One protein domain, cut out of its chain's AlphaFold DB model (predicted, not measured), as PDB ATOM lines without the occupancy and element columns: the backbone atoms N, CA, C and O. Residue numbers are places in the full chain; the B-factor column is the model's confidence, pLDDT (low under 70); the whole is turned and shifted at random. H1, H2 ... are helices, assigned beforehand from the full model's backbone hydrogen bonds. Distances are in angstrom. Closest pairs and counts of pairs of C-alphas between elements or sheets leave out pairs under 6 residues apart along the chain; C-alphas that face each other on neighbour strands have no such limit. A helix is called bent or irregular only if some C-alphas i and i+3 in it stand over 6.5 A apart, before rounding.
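This is residues 316 to 426 of the 570 residues of an uncharacterized protein of Borreliella chilensis (UniProt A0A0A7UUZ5). The longest helix, H5, lies near the middle of a curved row of four longer helices, H1, H2, H5 and H7, with H2 on one side of H5 and H7 set a little off on the other. Short helices H3, H4 and H6 lie over the hollow side of this row: H3 where H1 begins, H4 between H1 and the first part of H5, H6 over H5 and H7. The printed part has 111 residues with seven named helices, H1 to H7 in order, and no named strand; the class is all helix. It is compact, with a radius of gyration of the C-alphas of 13.8 A, and only just elongated, spanning 45 by 30 by 24 A.

H5 is residues 375 to 391, 24.6 A long, from C-alpha 375 at (-50.142, -39.467, 24.443). H2 is residues 337 to 349, 16.3 A long, and irregular, with C-alphas 339 and 342 7.8 A apart. H1 is residues 319 to 331, 18.2 A long, from C-alpha 319 at (-56.175, -21.080, 24.589). H7 is residues 410 to 425, 22.4 A long, with a kink of 27 degrees near residue 417, and ends at C-alpha 425 at (-26.791, -22.995, 24.804). The short helices are H3, residues 354 to 359, H4, residues 370 to 373, and H6, residues 402 to 406.

H5 touches H2 at a shallow tilt of 22 degrees, the same way; their closest C-alphas, Lys 342 and Ile 380, are 6.3 A apart. H5 and H7 are near each other, with 11 pairs of C-alphas within 10 A. H5 is close to but not clearly touching H6, at C-alphas Leu 382 and Phe 404, 7.3 A, and H4, at Phe 372 and Lys 378, 5.4 A. H6 touches residues 413 to 417 of H7, closest at C-alphas Tyr 405 and Lys 413, 6.6 A. H1 and H2 form a helical hairpin at a shallow tilt of 25 degrees; they only just touch, with 3 pairs of C-alphas within 8 A, closest at Glu 330 and Ile 337, 6.7 A. H1 only just touches H3, also with 3 pairs, at a steep tilt of 59 degrees; the C-alphas of Trp 319 and Phe 358 are closest, 6.3 A. H1 and H5 are apart. Every O i to N i+4 pair is within hydrogen-bond range in H1, H3, H5 and H6, against 7 of 9 in H2 and 9 of 12 in H7; H4 is too short for such a pair.

The two farthest C-alphas, Tyr 332 and Lys 425, are 45.3 A apart. The printed part has no cut, and no link is long. Mean pLDDT of the printed part is 72.6; 42 residues are under 70, among them 351 to 368 and 392 to 401.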
ATOM      1  N   SER A 316     -61.176 -17.665  18.437       80.62
ATOM      2  CA  SER A 316     -60.373 -16.612  19.054       80.62
ATOM      3  C   SER A 316     -58.947 -17.091  19.314       80.62
ATOM      4  O   SER A 316     -58.689 -18.270  19.563       80.62
ATOM      5  N   ASN A 317     -57.982 -16.181  19.229       75.88
ATOM      6  CA  ASN A 317     -56.584 -16.477  19.527       75.88
ATOM      7  C   ASN A 317     -56.370 -16.505  21.041       75.88
ATOM      8  O   ASN A 317     -55.553 -15.762  21.547       75.88
ATOM      9  N   ASN A 318     -57.149 -17.314  21.759       76.44
ATOM     10  CA  ASN A 318     -56.925 -17.652  23.155       76.44
ATOM     11  C   ASN A 318     -56.982 -19.171  23.330       76.44
ATOM     12  O   ASN A 318     -57.559 -19.899  22.514       76.44
ATOM     13  N   TRP A 319     -56.312 -19.651  24.371       75.69
ATOM     14  CA  TRP A 319     -56.175 -21.080  24.589       75.69
ATOM     15  C   TRP A 319     -57.503 -21.747  24.978       75.69
ATOM     16  O   TRP A 319     -57.824 -22.814  24.460       75.69
ATOM     17  N   GLU A 320     -58.302 -21.101  25.828       77.50
ATOM     18  CA  GLU A 320     -59.607 -21.611  26.271       77.50
ATOM     19  C   GLU A 320     -60.533 -21.909  25.089       77.50
ATOM     20  O   GLU A 320     -60.968 -23.045  24.932       77.50
ATOM     21  N   ALA A 321     -60.720 -20.965  24.159       80.12
ATOM     22  CA  ALA A 321     -61.579 -21.221  23.002       80.12
ATOM     23  C   ALA A 321     -61.008 -22.285  22.055       80.12
ATOM     24  O   ALA A 321     -61.760 -22.941  21.333       80.12
ATOM     25  N   PHE A 322     -59.683 -22.465  22.024       84.00
ATOM     26  CA  PHE A 322     -59.069 -23.558  21.275       84.00
ATOM     27  C   PHE A 322     -59.413 -24.923  21.885       84.00
ATOM     28  O   PHE A 322     -59.763 -25.839  21.136       84.00
ATOM     29  N   ILE A 323     -59.367 -25.050  23.216       82.25
ATOM     30  CA  ILE A 323     -59.812 -26.256  23.927       82.25
ATOM     31  C   ILE A 323     -61.301 -26.479  23.726       82.25
ATOM     32  O   ILE A 323     -61.678 -27.550  23.261       82.25
ATOM     33  N   ASP A 324     -62.125 -25.465  23.979       82.56
ATOM     34  CA  ASP A 324     -63.578 -25.568  23.851       82.56
ATOM     35  C   ASP A 324     -63.976 -26.019  22.447       82.56
ATOM     36  O   ASP A 324     -64.846 -26.871  22.270       82.56
ATOM     37  N   ALA A 325     -63.296 -25.504  21.419       83.88
ATOM     38  CA  ALA A 325     -63.533 -25.926  20.050       83.88
ATOM     39  C   ALA A 325     -63.110 -27.377  19.779       83.88
ATOM     40  O   ALA A 325     -63.816 -28.091  19.060       83.88
ATOM     41  N   LEU A 326     -61.975 -27.828  20.323       85.50
ATOM     42  CA  LEU A 326     -61.554 -29.226  20.225       85.50
ATOM     43  C   LEU A 326     -62.554 -30.145  20.938       85.50
ATOM     44  O   LEU A 326     -63.002 -31.130  20.356       85.50
ATOM     45  N   GLU A 327     -62.962 -29.801  22.155       84.00
ATOM     46  CA  GLU A 327     -63.931 -30.570  22.938       84.00
ATOM     47  C   GLU A 327     -65.304 -30.601  22.277       84.00
ATOM     48  O   GLU A 327     -65.941 -31.656  22.214       84.00
ATOM     49  N   TYR A 328     -65.729 -29.489  21.678       80.75
ATOM     50  CA  TYR A 328     -66.934 -29.432  20.863       80.75
ATOM     51  C   TYR A 328     -66.839 -30.375  19.652       80.75
ATOM     52  O   TYR A 328     -67.755 -31.162  19.401       80.75
ATOM     53  N   ILE A 329     -65.730 -30.351  18.907       79.38
ATOM     54  CA  ILE A 329     -65.525 -31.243  17.753       79.38
ATOM     55  C   ILE A 329     -65.564 -32.717  18.172       79.38
ATOM     56  O   ILE A 329     -66.202 -33.514  17.474       79.38
ATOM     57  N   GLU A 330     -64.922 -33.072  19.289       81.75
ATOM     58  CA  GLU A 330     -64.875 -34.445  19.809       81.75
ATOM     59  C   GLU A 330     -66.262 -34.904  20.267       81.75
ATOM     60  O   GLU A 330     -66.751 -35.952  19.836       81.75
ATOM     61  N   LYS A 331     -66.952 -34.074  21.064       79.31
ATOM     62  CA  LYS A 331     -68.294 -34.349  21.597       79.31
ATOM     63  C   LYS A 331     -69.295 -34.661  20.489       79.31
ATOM     64  O   LYS A 331     -70.068 -35.613  20.603       79.31
ATOM     65  N   TYR A 332     -69.273 -33.888  19.405       72.69
ATOM     66  CA  TYR A 332     -70.188 -34.075  18.277       72.69
ATOM     67  C   TYR A 332     -69.631 -34.992  17.177       72.69
ATOM     68  O   TYR A 332     -70.311 -35.219  16.175       72.69
ATOM     69  N   LYS A 333     -68.424 -35.553  17.349       71.25
ATOM     70  CA  LYS A 333     -67.744 -36.433  16.379       71.25
ATOM     71  C   LYS A 333     -67.685 -35.834  14.968       71.25
ATOM     72  O   LYS A 333     -67.839 -36.546  13.970       71.25
ATOM     73  N   LEU A 334     -67.480 -34.518  14.878       66.19
ATOM     74  CA  LEU A 334     -67.494 -33.798  13.598       66.19
ATOM     75  C   LEU A 334     -66.296 -34.194  12.731       66.19
ATOM     76  O   LEU A 334     -66.408 -34.387  11.519       66.19
ATOM     77  N   ILE A 335     -65.140 -34.340  13.376       75.38
ATOM     78  CA  ILE A 335     -63.865 -34.710  12.769       75.38
ATOM     79  C   ILE A 335     -63.156 -35.658  13.732       75.38
ATOM     80  O   ILE A 335     -63.232 -35.482  14.941       75.38
ATOM     81  N   ASN A 336     -62.442 -36.650  13.196       81.12
ATOM     82  CA  ASN A 336     -61.534 -37.457  14.000       81.12
ATOM     83  C   ASN A 336     -60.329 -36.590  14.404       81.12
ATOM     84  O   ASN A 336     -59.424 -36.372  13.591       81.12
ATOM     85  N   ILE A 337     -60.333 -36.081  15.641       82.31
ATOM     86  CA  ILE A 337     -59.275 -35.199  16.143       82.31
ATOM     87  C   ILE A 337     -57.928 -35.897  16.059       82.31
ATOM     88  O   ILE A 337     -56.984 -35.309  15.546       82.31
ATOM     89  N   LYS A 338     -57.837 -37.172  16.441       82.81
ATOM     90  CA  LYS A 338     -56.586 -37.934  16.402       82.81
ATOM     91  C   LYS A 338     -55.948 -37.951  15.013       82.81
ATOM     92  O   LYS A 338     -54.750 -37.728  14.884       82.81
ATOM     93  N   GLU A 339     -56.731 -38.149  13.956       82.38
ATOM     94  CA  GLU A 339     -56.213 -38.117  12.579       82.38
ATOM     95  C   GLU A 339     -55.818 -36.709  12.114       82.38
ATOM     96  O   GLU A 339     -54.956 -36.555  11.243       82.38
ATOM     97  N   LYS A 340     -56.474 -35.677  12.653       85.62
ATOM     98  CA  LYS A 340     -56.411 -34.298  12.152       85.62
ATOM     99  C   LYS A 340     -55.666 -33.323  13.042       85.62
ATOM    100  O   LYS A 340     -55.427 -32.195  12.619       85.62
ATOM    101  N   ILE A 341     -55.200 -33.770  14.200       84.12
ATOM    102  CA  ILE A 341     -54.581 -32.941  15.228       84.12
ATOM    103  C   ILE A 341     -53.406 -32.127  14.682       84.12
ATOM    104  O   ILE A 341     -53.327 -30.930  14.925       84.12
ATOM    105  N   LYS A 342     -52.558 -32.718  13.829       84.19
ATOM    106  CA  LYS A 342     -51.461 -31.988  13.178       84.19
ATOM    107  C   LYS A 342     -51.969 -30.831  12.311       84.19
ATOM    108  O   LYS A 342     -51.424 -29.741  12.387       84.19
ATOM    109  N   GLU A 343     -52.998 -31.067  11.494       83.50
ATOM    110  CA  GLU A 343     -53.589 -30.044  10.619       83.50
ATOM    111  C   GLU A 343     -54.264 -28.936  11.446       83.50
ATOM    112  O   GLU A 343     -54.080 -27.765  11.132       83.50
ATOM    113  N   ILE A 344     -54.974 -29.308  12.519       85.62
ATOM    114  CA  ILE A 344     -55.635 -28.385  13.456       85.62
ATOM    115  C   ILE A 344     -54.617 -27.469  14.140       85.62
ATOM    116  O   ILE A 344     -54.761 -26.250  14.115       85.62
ATOM    117  N   ILE A 345     -53.562 -28.053  14.713       79.69
ATOM    118  CA  ILE A 345     -52.532 -27.292  15.421       79.69
ATOM    119  C   ILE A 345     -51.809 -26.378  14.446       79.69
ATOM    120  O   ILE A 345     -51.721 -25.188  14.701       79.69
ATOM    121  N   THR A 346     -51.336 -26.895  13.307       78.88
ATOM    122  CA  THR A 346     -50.644 -26.065  12.312       78.88
ATOM    123  C   THR A 346     -51.517 -24.905  11.834       78.88
ATOM    124  O   THR A 346     -51.005 -23.801  11.706       78.88
ATOM    125  N   ALA A 347     -52.816 -25.123  11.605       80.44
ATOM    126  CA  ALA A 347     -53.750 -24.049  11.270       80.44
ATOM    127  C   ALA A 347     -53.829 -22.990  12.375       80.44
ATOM    128  O   ALA A 347     -53.780 -21.798  12.083       80.44
ATOM    129  N   LYS A 348     -53.904 -23.415  13.641       81.81
ATOM    130  CA  LYS A 348     -53.960 -22.479  14.763       81.81
ATOM    131  C   LYS A 348     -52.651 -21.711  14.951       81.81
ATOM    132  O   LYS A 348     -52.693 -20.511  15.176       81.81
ATOM    133  N   LEU A 349     -51.501 -22.367  14.774       72.69
ATOM    134  CA  LEU A 349     -50.183 -21.725  14.860       72.69
ATOM    135  C   LEU A 349     -49.926 -20.710  13.729       72.69
ATOM    136  O   LEU A 349     -49.050 -19.866  13.868       72.69
ATOM    137  N   GLN A 350     -50.669 -20.779  12.617       70.00
ATOM    138  CA  GLN A 350     -50.625 -19.762  11.555       70.00
ATOM    139  C   GLN A 350     -51.373 -18.469  11.915       70.00
ATOM    140  O   GLN A 350     -51.256 -17.490  11.179       70.00
ATOM    141  N   ALA A 351     -52.173 -18.460  12.985       66.88
ATOM    142  CA  ALA A 351     -52.679 -17.234  13.587       66.88
ATOM    143  C   ALA A 351     -51.630 -16.767  14.609       66.88
ATOM    144  O   ALA A 351     -51.583 -17.283  15.724       66.88
ATOM    145  N   GLU A 352     -50.743 -15.863  14.186       59.41
ATOM    146  CA  GLU A 352     -49.510 -15.453  14.887       59.41
ATOM    147  C   GLU A 352     -49.721 -15.088  16.376       59.41
ATOM    148  O   GLU A 352     -48.857 -15.375  17.203       59.41
ATOM    149  N   ASP A 353     -50.909 -14.604  16.759       60.62
ATOM    150  CA  ASP A 353     -51.236 -14.195  18.137       60.62
ATOM    151  C   ASP A 353     -51.533 -15.346  19.113       60.62
ATOM    152  O   ASP A 353     -51.715 -15.122  20.314       60.62
ATOM    153  N   PHE A 354     -51.632 -16.592  18.642       65.25
ATOM    154  CA  PHE A 354     -52.032 -17.702  19.509       65.25
ATOM    155  C   PHE A 354     -51.026 -17.956  20.643       65.25
ATOM    156  O   PHE A 354     -51.436 -18.242  21.768       65.25
ATOM    157  N   PHE A 355     -49.724 -17.792  20.393       62.88
ATOM    158  CA  PHE A 355     -48.705 -17.938  21.440       62.88
ATOM    159  C   PHE A 355     -48.714 -16.780  22.444       62.88
ATOM    160  O   PHE A 355     -48.568 -17.028  23.635       62.88
ATOM    161  N   ILE A 356     -49.006 -15.553  22.005       60.16
ATOM    162  CA  ILE A 356     -49.120 -14.378  22.890       60.16
ATOM    163  C   ILE A 356     -50.281 -14.551  23.886       60.16
ATOM    164  O   ILE A 356     -50.267 -14.036  25.004       60.16
ATOM    165  N   SER A 357     -51.313 -15.304  23.507       59.56
ATOM    166  CA  SER A 357     -52.421 -15.638  24.406       59.56
ATOM    167  C   SER A 357     -52.061 -16.664  25.478       59.56
ATOM    168  O   SER A 357     -52.632 -16.655  26.571       59.56
ATOM    169  N   PHE A 358     -51.091 -17.529  25.176       60.41
ATOM    170  CA  PHE A 358     -50.589 -18.528  26.108       60.41
ATOM    171  C   PHE A 358     -49.874 -17.857  27.279       60.41
ATOM    172  O   PHE A 358     -50.086 -18.200  28.438       60.41
ATOM    173  N   ASP A 359     -49.095 -16.830  26.957       55.28
ATOM    174  CA  ASP A 359     -48.373 -16.010  27.916       55.28
ATOM    175  C   ASP A 359     -49.310 -15.414  28.981       55.28
ATOM    176  O   ASP A 359     -49.003 -15.403  30.163       55.28
ATOM    177  N   LYS A 360     -50.536 -15.019  28.634       59.09
ATOM    178  CA  LYS A 360     -51.422 -14.319  29.583       59.09
ATOM    179  C   LYS A 360     -52.232 -15.218  30.529       59.09
ATOM    180  O   LYS A 360     -52.894 -14.678  31.411       59.09
ATOM    181  N   THR A 361     -52.226 -16.546  30.365       57.75
ATOM    182  CA  THR A 361     -53.256 -17.426  30.971       57.75
ATOM    183  C   THR A 361     -52.781 -18.377  32.077       57.75
ATOM    184  O   THR A 361     -53.608 -19.095  32.625       57.75
ATOM    185  N   ASN A 362     -51.500 -18.360  32.486       57.06
ATOM    186  CA  ASN A 362     -50.973 -19.198  33.590       57.06
ATOM    187  C   ASN A 362     -51.395 -20.675  33.507       57.06
ATOM    188  O   ASN A 362     -51.855 -21.297  34.464       57.06
ATOM    189  N   PHE A 363     -51.310 -21.211  32.298       58.50
ATOM    190  CA  PHE A 363     -52.154 -22.317  31.895       58.50
ATOM    191  C   PHE A 363     -51.390 -23.651  31.816       58.50
ATOM    192  O   PHE A 363     -50.338 -23.740  31.176       58.50
ATOM    193  N   ASN A 364     -51.958 -24.713  32.411       64.75
ATOM    194  CA  ASN A 364     -51.450 -26.084  32.312       64.75
ATOM    195  C   ASN A 364     -52.232 -26.899  31.252       64.75
ATOM    196  O   ASN A 364     -53.342 -27.371  31.514       64.75
ATOM    197  N   PRO A 365     -51.659 -27.151  30.064       59.28
ATOM    198  CA  PRO A 365     -52.312 -27.881  28.968       59.28
ATOM    199  C   PRO A 365     -52.619 -29.344  29.267       59.28
ATOM    200  O   PRO A 365     -53.418 -29.949  28.555       59.28
ATOM    201  N   TYR A 366     -52.005 -29.918  30.299       59.97
ATOM    202  CA  TYR A 366     -52.150 -31.334  30.626       59.97
ATOM    203  C   TYR A 366     -53.288 -31.622  31.601       59.97
ATOM    204  O   TYR A 366     -53.815 -32.733  31.610       59.97
ATOM    205  N   GLU A 367     -53.700 -30.625  32.379       64.50
ATOM    206  CA  GLU A 367     -54.830 -30.739  33.307       64.50
ATOM    207  C   GLU A 367     -56.134 -30.245  32.687       64.50
ATOM    208  O   GLU A 367     -57.211 -30.745  33.003       64.50
ATOM    209  N   SER A 368     -56.026 -29.314  31.747       62.84
ATOM    210  CA  SER A 368     -57.157 -28.513  31.291       62.84
ATOM    211  C   SER A 368     -58.034 -29.164  30.226       62.84
ATOM    212  O   SER A 368     -59.084 -28.624  29.905       62.84
ATOM    213  N   SER A 369     -57.630 -30.298  29.646       71.25
ATOM    214  CA  SER A 369     -58.505 -31.042  28.734       71.25
ATOM    215  C   SER A 369     -58.191 -32.530  28.704       71.25
ATOM    216  O   SER A 369     -57.036 -32.961  28.664       71.25
ATOM    217  N   ILE A 370     -59.254 -33.332  28.637       75.94
ATOM    218  CA  ILE A 370     -59.176 -34.789  28.475       75.94
ATOM    219  C   ILE A 370     -58.491 -35.156  27.149       75.94
ATOM    220  O   ILE A 370     -57.785 -36.162  27.088       75.94
ATOM    221  N   ILE A 371     -58.623 -34.323  26.110       76.88
ATOM    222  CA  ILE A 371     -58.053 -34.574  24.777       76.88
ATOM    223  C   ILE A 371     -56.519 -34.653  24.832       76.88
ATOM    224  O   ILE A 371     -55.908 -35.511  24.191       76.88
ATOM    225  N   PHE A 372     -55.881 -33.808  25.645       73.38
ATOM    226  CA  PHE A 372     -54.422 -33.772  25.788       73.38
ATOM    227  C   PHE A 372     -53.860 -34.841  26.737       73.38
ATOM    228  O   PHE A 372     -52.641 -35.022  26.783       73.38
ATOM    229  N   LYS A 373     -54.721 -35.619  27.413       74.62
ATOM    230  CA  LYS A 373     -54.304 -36.838  28.128       74.62
ATOM    231  C   LYS A 373     -53.904 -37.956  27.161       74.62
ATOM    232  O   LYS A 373     -53.143 -38.849  27.532       74.62
ATOM    233  N   GLU A 374     -54.361 -37.921  25.904       78.56
ATOM    234  CA  GLU A 374     -53.924 -38.893  24.904       78.56
ATOM    235  C   GLU A 374     -52.479 -38.616  24.452       78.56
ATOM    236  O   GLU A 374     -52.173 -37.625  23.780       78.56
ATOM    237  N   LYS A 375     -51.581 -39.569  24.735       75.94
ATOM    238  CA  LYS A 375     -50.142 -39.467  24.443       75.94
ATOM    239  C   LYS A 375     -49.813 -39.117  22.984       75.94
ATOM    240  O   LYS A 375     -48.828 -38.429  22.716       75.94
ATOM    241  N   TYR A 376     -50.595 -39.602  22.017       80.31
ATOM    242  CA  TYR A 376     -50.353 -39.320  20.598       80.31
ATOM    243  C   TYR A 376     -50.605 -37.846  20.249       80.31
ATOM    244  O   TYR A 376     -49.747 -37.203  19.640       80.31
ATOM    245  N   ILE A 377     -51.754 -37.313  20.673       78.75
ATOM    246  CA  ILE A 377     -52.153 -35.916  20.462       78.75
ATOM    247  C   ILE A 377     -51.145 -34.984  21.136       78.75
ATOM    248  O   ILE A 377     -50.591 -34.101  20.479       78.75
ATOM    249  N   LYS A 378     -50.817 -35.276  22.398       76.12
ATOM    250  CA  LYS A 378     -49.783 -34.593  23.183       76.12
ATOM    251  C   LYS A 378     -48.446 -34.502  22.442       76.12
ATOM    252  O   LYS A 378     -47.890 -33.419  22.280       76.12
ATOM    253  N   ASN A 379     -47.956 -35.622  21.915       75.12
ATOM    254  CA  ASN A 379     -46.677 -35.655  21.207       75.12
ATOM    255  C   ASN A 379     -46.664 -34.839  19.912       75.12
ATOM    256  O   ASN A 379     -45.652 -34.213  19.592       75.12
ATOM    257  N   ILE A 380     -47.757 -34.848  19.144       79.31
ATOM    258  CA  ILE A 380     -47.857 -34.019  17.936       79.31
ATOM    259  C   ILE A 380     -47.897 -32.545  18.311       79.31
ATOM    260  O   ILE A 380     -47.205 -31.745  17.684       79.31
ATOM    261  N   PHE A 381     -48.667 -32.207  19.340       77.81
ATOM    262  CA  PHE A 381     -48.797 -30.851  19.837       77.81
ATOM    263  C   PHE A 381     -47.450 -30.252  20.243       77.81
ATOM    264  O   PHE A 381     -47.045 -29.221  19.704       77.81
ATOM    265  N   LEU A 382     -46.690 -30.971  21.065       74.00
ATOM    266  CA  LEU A 382     -45.352 -30.553  21.474       74.00
ATOM    267  C   LEU A 382     -44.397 -30.399  20.291       74.00
ATOM    268  O   LEU A 382     -43.742 -29.369  20.169       74.00
ATOM    269  N   LYS A 383     -44.341 -31.372  19.372       76.38
ATOM    270  CA  LYS A 383     -43.472 -31.281  18.184       76.38
ATOM    271  C   LYS A 383     -43.801 -30.075  17.303       76.38
ATOM    272  O   LYS A 383     -42.883 -29.453  16.773       76.38
ATOM    273  N   SER A 384     -45.083 -29.749  17.144       77.38
ATOM    274  CA  SER A 384     -45.517 -28.569  16.395       77.38
ATOM    275  C   SER A 384     -45.061 -27.274  17.062       77.38
ATOM    276  O   SER A 384     -44.538 -26.403  16.370       77.38
ATOM    277  N   ILE A 385     -45.168 -27.187  18.393       73.88
ATOM    278  CA  ILE A 385     -44.601 -26.073  19.162       73.88
ATOM    279  C   ILE A 385     -43.095 -25.974  18.921       73.88
ATOM    280  O   ILE A 385     -42.615 -24.906  18.561       73.88
ATOM    281  N   MET A 386     -42.345 -27.076  19.037       69.56
ATOM    282  CA  MET A 386     -40.892 -27.049  18.821       69.56
ATOM    283  C   MET A 386     -40.508 -26.500  17.447       69.56
ATOM    284  O   MET A 386     -39.550 -25.739  17.338       69.56
ATOM    285  N   SER A 387     -41.217 -26.931  16.396       73.69
ATOM    286  CA  SER A 387     -40.959 -26.472  15.025       73.69
ATOM    287  C   SER A 387     -41.182 -24.970  14.925       73.69
ATOM    288  O   SER A 387     -40.296 -24.252  14.474       73.69
ATOM    289  N   TYR A 388     -42.316 -24.497  15.444       72.06
ATOM    290  CA  TYR A 388     -42.650 -23.080  15.446       72.06
ATOM    291  C   TYR A 388     -41.613 -22.246  16.206       72.06
ATOM    292  O   TYR A 388     -41.166 -21.216  15.715       72.06
ATOM    293  N   VAL A 389     -41.176 -22.706  17.379       66.00
ATOM    294  CA  VAL A 389     -40.161 -22.019  18.189       66.00
ATOM    295  C   VAL A 389     -38.823 -21.950  17.469       66.00
ATOM    296  O   VAL A 389     -38.168 -20.915  17.510       66.00
ATOM    297  N   LYS A 390     -38.400 -23.029  16.799       68.56
ATOM    298  CA  LYS A 390     -37.169 -23.018  15.996       68.56
ATOM    299  C   LYS A 390     -37.252 -21.980  14.878       68.56
ATOM    300  O   LYS A 390     -36.287 -21.245  14.678       68.56
ATOM    301  N   GLU A 391     -38.397 -21.904  14.206       71.38
ATOM    302  CA  GLU A 391     -38.658 -20.962  13.112       71.38
ATOM    303  C   GLU A 391     -38.746 -19.503  13.596       71.38
ATOM    304  O   GLU A 391     -38.281 -18.610  12.898       71.38
ATOM    305  N   ASN A 392     -39.241 -19.260  14.817       66.31
ATOM    306  CA  ASN A 392     -39.492 -17.917  15.363       66.31
ATOM    307  C   ASN A 392     -38.549 -17.522  16.515       66.31
ATOM    308  O   ASN A 392     -38.811 -16.578  17.256       66.31
ATOM    309  N   SER A 393     -37.418 -18.220  16.668       60.91
ATOM    310  CA  SER A 393     -36.555 -18.155  17.863       60.91
ATOM    311  C   SER A 393     -35.883 -16.800  18.154       60.91
ATOM    312  O   SER A 393     -35.143 -16.689  19.140       60.91
ATOM    313  N   GLN A 394     -36.068 -15.808  17.283       63.44
ATOM    314  CA  GLN A 394     -35.555 -14.444  17.429       63.44
ATOM    315  C   GLN A 394     -36.552 -13.506  18.132       63.44
ATOM    316  O   GLN A 394     -36.126 -12.489  18.671       63.44
ATOM    317  N   ASN A 395     -37.840 -13.860  18.200       63.31
ATOM    318  CA  ASN A 395     -38.873 -13.025  18.816       63.31
ATOM    319  C   ASN A 395     -38.999 -13.318  20.316       63.31
ATOM    320  O   ASN A 395     -39.316 -14.440  20.716       63.31
ATOM    321  N   ILE A 396     -38.786 -12.297  21.150       51.09
ATOM    322  CA  ILE A 396     -38.796 -12.427  22.618       51.09
ATOM    323  C   ILE A 396     -40.191 -12.775  23.167       51.09
ATOM    324  O   ILE A 396     -40.309 -13.447  24.186       51.09
ATOM    325  N   GLU A 397     -41.250 -12.395  22.455       54.97
ATOM    326  CA  GLU A 397     -42.651 -12.676  22.812       54.97
ATOM    327  C   GLU A 397     -43.039 -14.152  22.627       54.97
ATOM    328  O   GLU A 397     -44.164 -14.548  22.896       54.97
ATOM    329  N   THR A 398     -42.119 -14.997  22.161       60.12
ATOM    330  CA  THR A 398     -42.409 -16.392  21.823       60.12
ATOM    331  C   THR A 398     -41.804 -17.367  22.823       60.12
ATOM    332  O   THR A 398     -41.317 -18.397  22.392       60.12
ATOM    333  N   TYR A 399     -41.788 -17.091  24.136       66.25
ATOM    334  CA  TYR A 399     -41.195 -18.005  25.140       66.25
ATOM    335  C   TYR A 399     -42.188 -18.673  26.108       66.25
ATOM    336  O   TYR A 399     -41.776 -19.533  26.891       66.25
ATOM    337  N   GLY A 400     -43.491 -18.387  26.010       63.12
ATOM    338  CA  GLY A 400     -44.538 -19.060  26.794       63.12
ATOM    339  C   GLY A 400     -44.574 -20.570  26.631       63.12
ATOM    340  O   GLY A 400     -44.940 -21.303  27.547       63.12
ATOM    341  N   TRP A 401     -44.088 -21.072  25.497       66.69
ATOM    342  CA  TRP A 401     -44.052 -22.499  25.229       66.69
ATOM    343  C   TRP A 401     -43.296 -23.308  26.295       66.69
ATOM    344  O   TRP A 401     -43.531 -24.509  26.401       66.69
ATOM    345  N   ILE A 402     -42.404 -22.691  27.089       73.25
ATOM    346  CA  ILE A 402     -41.628 -23.357  28.150       73.25
ATOM    347  C   ILE A 402     -42.545 -24.093  29.135       73.25
ATOM    348  O   ILE A 402     -42.206 -25.196  29.565       73.25
ATOM    349  N   ALA A 403     -43.732 -23.559  29.424       67.38
ATOM    350  CA  ALA A 403     -44.718 -24.212  30.284       67.38
ATOM    351  C   ALA A 403     -45.062 -25.636  29.806       67.38
ATOM    352  O   ALA A 403     -45.062 -26.582  30.592       67.38
ATOM    353  N   PHE A 404     -45.236 -25.837  28.495       65.56
ATOM    354  CA  PHE A 404     -45.538 -27.155  27.925       65.56
ATOM    355  C   PHE A 404     -44.441 -28.191  28.196       65.56
ATOM    356  O   PHE A 404     -44.728 -29.388  28.252       65.56
ATOM    357  N   TYR A 405     -43.193 -27.750  28.361       68.94
ATOM    358  CA  TYR A 405     -42.057 -28.615  28.676       68.94
ATOM    359  C   TYR A 405     -41.998 -28.973  30.155       68.94
ATOM    360  O   TYR A 405     -41.614 -30.091  30.500       68.94
ATOM    361  N   ILE A 406     -42.353 -28.026  31.022       68.69
ATOM    362  CA  ILE A 406     -42.321 -28.206  32.474       68.69
ATOM    363  C   ILE A 406     -43.307 -29.291  32.892       68.69
ATOM    364  O   ILE A 406     -42.903 -30.239  33.572       68.69
ATOM    365  N   TYR A 407     -44.529 -29.193  32.372       65.88
ATOM    366  CA  TYR A 407     -45.635 -30.093  32.678       65.88
ATOM    367  C   TYR A 407     -45.670 -31.362  31.789       65.88
ATOM    368  O   TYR A 407     -46.623 -32.141  31.823       65.88
ATOM    369  N   ALA A 408     -44.654 -31.596  30.943       66.56
ATOM    370  CA  ALA A 408     -44.581 -32.801  30.111       66.56
ATOM    371  C   ALA A 408     -44.376 -34.077  30.954       66.56
ATOM    372  O   ALA A 408     -43.716 -34.050  31.994       66.56
ATOM    373  N   ASP A 409     -44.861 -35.228  30.462       66.50
ATOM    374  CA  ASP A 409     -44.710 -36.513  31.170       66.50
ATOM    375  C   ASP A 409     -43.230 -36.891  31.313       66.50
ATOM    376  O   ASP A 409     -42.417 -36.608  30.431       66.50
ATOM    377  N   SER A 410     -42.883 -37.624  32.374       70.88
ATOM    378  CA  SER A 410     -41.495 -37.968  32.732       70.88
ATOM    379  C   SER A 410     -40.660 -38.580  31.594       70.88
ATOM    380  O   SER A 410     -39.479 -38.256  31.446       70.88
ATOM    381  N   LYS A 411     -41.259 -39.440  30.754       68.31
ATOM    382  CA  LYS A 411     -40.583 -40.054  29.592       68.31
ATOM    383  C   LYS A 411     -40.252 -39.031  28.507       68.31
ATOM    384  O   LYS A 411     -39.156 -39.060  27.951       68.31
ATOM    385  N   ASP A 412     -41.180 -38.129  28.226       65.94
ATOM    386  CA  ASP A 412     -41.038 -37.141  27.164       65.94
ATOM    387  C   ASP A 412     -40.152 -35.969  27.629       65.94
ATOM    388  O   ASP A 412     -39.308 -35.476  26.876       65.94
ATOM    389  N   LYS A 413     -40.233 -35.616  28.919       71.81
ATOM    390  CA  LYS A 413     -39.419 -34.595  29.590       71.81
ATOM    391  C   LYS A 413     -37.917 -34.828  29.419       71.81
ATOM    392  O   LYS A 413     -37.193 -33.860  29.217       71.81
ATOM    393  N   LYS A 414     -37.431 -36.077  29.408       73.12
ATOM    394  CA  LYS A 414     -36.001 -36.381  29.171       73.12
ATOM    395  C   LYS A 414     -35.531 -35.950  27.778       73.12
ATOM    396  O   LYS A 414     -34.556 -35.210  27.662       73.12
ATOM    397  N   ASN A 415     -36.247 -36.363  26.732       69.44
ATOM    398  CA  ASN A 415     -35.909 -36.020  25.347       69.44
ATOM    399  C   ASN A 415     -36.064 -34.520  25.083       69.44
ATOM    400  O   ASN A 415     -35.265 -33.908  24.374       69.44
ATOM    401  N   PHE A 416     -37.100 -33.911  25.651       71.12
ATOM    402  CA  PHE A 416     -37.342 -32.490  25.474       71.12
ATOM    403  C   PHE A 416     -36.363 -31.617  26.269       71.12
ATOM    404  O   PHE A 416     -35.913 -30.597  25.752       71.12
ATOM    405  N   CYS A 417     -35.958 -32.036  27.471       74.94
ATOM    406  CA  CYS A 417     -34.949 -31.347  28.278       74.94
ATOM    407  C   CYS A 417     -33.619 -31.202  27.525       74.94
ATOM    408  O   CYS A 417     -33.002 -30.142  27.583       74.94
ATOM    409  N   GLN A 418     -33.210 -32.212  26.752       79.38
ATOM    410  CA  GLN A 418     -32.000 -32.126  25.933       79.38
ATOM    411  C   GLN A 418     -32.106 -31.050  24.839       79.38
ATOM    412  O   GLN A 418     -31.237 -30.187  24.734       79.38
ATOM    413  N   HIS A 419     -33.203 -31.037  24.079       75.44
ATOM    414  CA  HIS A 419     -33.432 -30.010  23.055       75.44
ATOM    415  C   HIS A 419     -33.488 -28.598  23.641       75.44
ATOM    416  O   HIS A 419     -33.051 -27.635  23.016       75.44
ATOM    417  N   MET A 420     -34.032 -28.473  24.847       78.19
ATOM    418  CA  MET A 420     -34.100 -27.210  25.565       78.19
ATOM    419  C   MET A 420     -32.739 -26.695  25.992       78.19
ATOM    420  O   MET A 420     -32.408 -25.530  25.787       78.19
ATOM    421  N   LYS A 421     -31.933 -27.586  26.553       85.31
ATOM    422  CA  LYS A 421     -30.550 -27.313  26.911       85.31
ATOM    423  C   LYS A 421     -29.755 -26.809  25.705       85.31
ATOM    424  O   LYS A 421     -29.074 -25.791  25.802       85.31
ATOM    425  N   GLU A 422     -29.915 -27.455  24.553       82.94
ATOM    426  CA  GLU A 422     -29.318 -27.015  23.286       82.94
ATOM    427  C   GLU A 422     -29.855 -25.653  22.824       82.94
ATOM    428  O   GLU A 422     -29.072 -24.790  22.428       82.94
ATOM    429  N   PHE A 423     -31.169 -25.420  22.929       80.81
ATOM    430  CA  PHE A 423     -31.782 -24.130  22.606       80.81
ATOM    431  C   PHE A 423     -31.163 -22.987  23.418       80.81
ATOM    432  O   PHE A 423     -30.720 -22.006  22.827       80.81
ATOM    433  N   PHE A 424     -31.072 -23.122  24.746       83.81
ATOM    434  CA  PHE A 424     -30.467 -22.095  25.601       83.81
ATOM    435  C   PHE A 424     -28.966 -21.926  25.332       83.81
ATOM    436  O   PHE A 424     -28.477 -20.797  25.298       83.81
ATOM    437  N   LYS A 425     -28.235 -23.025  25.097       85.56
ATOM    438  CA  LYS A 425     -26.791 -22.995  24.804       85.56
ATOM    439  C   LYS A 425     -26.467 -22.194  23.541       85.56
ATOM    440  O   LYS A 425     -25.429 -21.543  23.489       85.56
ATOM    441  N   ASN A 426     -27.364 -22.205  22.558       83.00
ATOM    442  CA  ASN A 426     -27.207 -21.471  21.301       83.00
ATOM    443  C   ASN A 426     -27.586 -19.980  21.403       83.00
ATOM    444  O   ASN A 426     -27.505 -19.262  20.406       83.00
TER     445      ASN A 426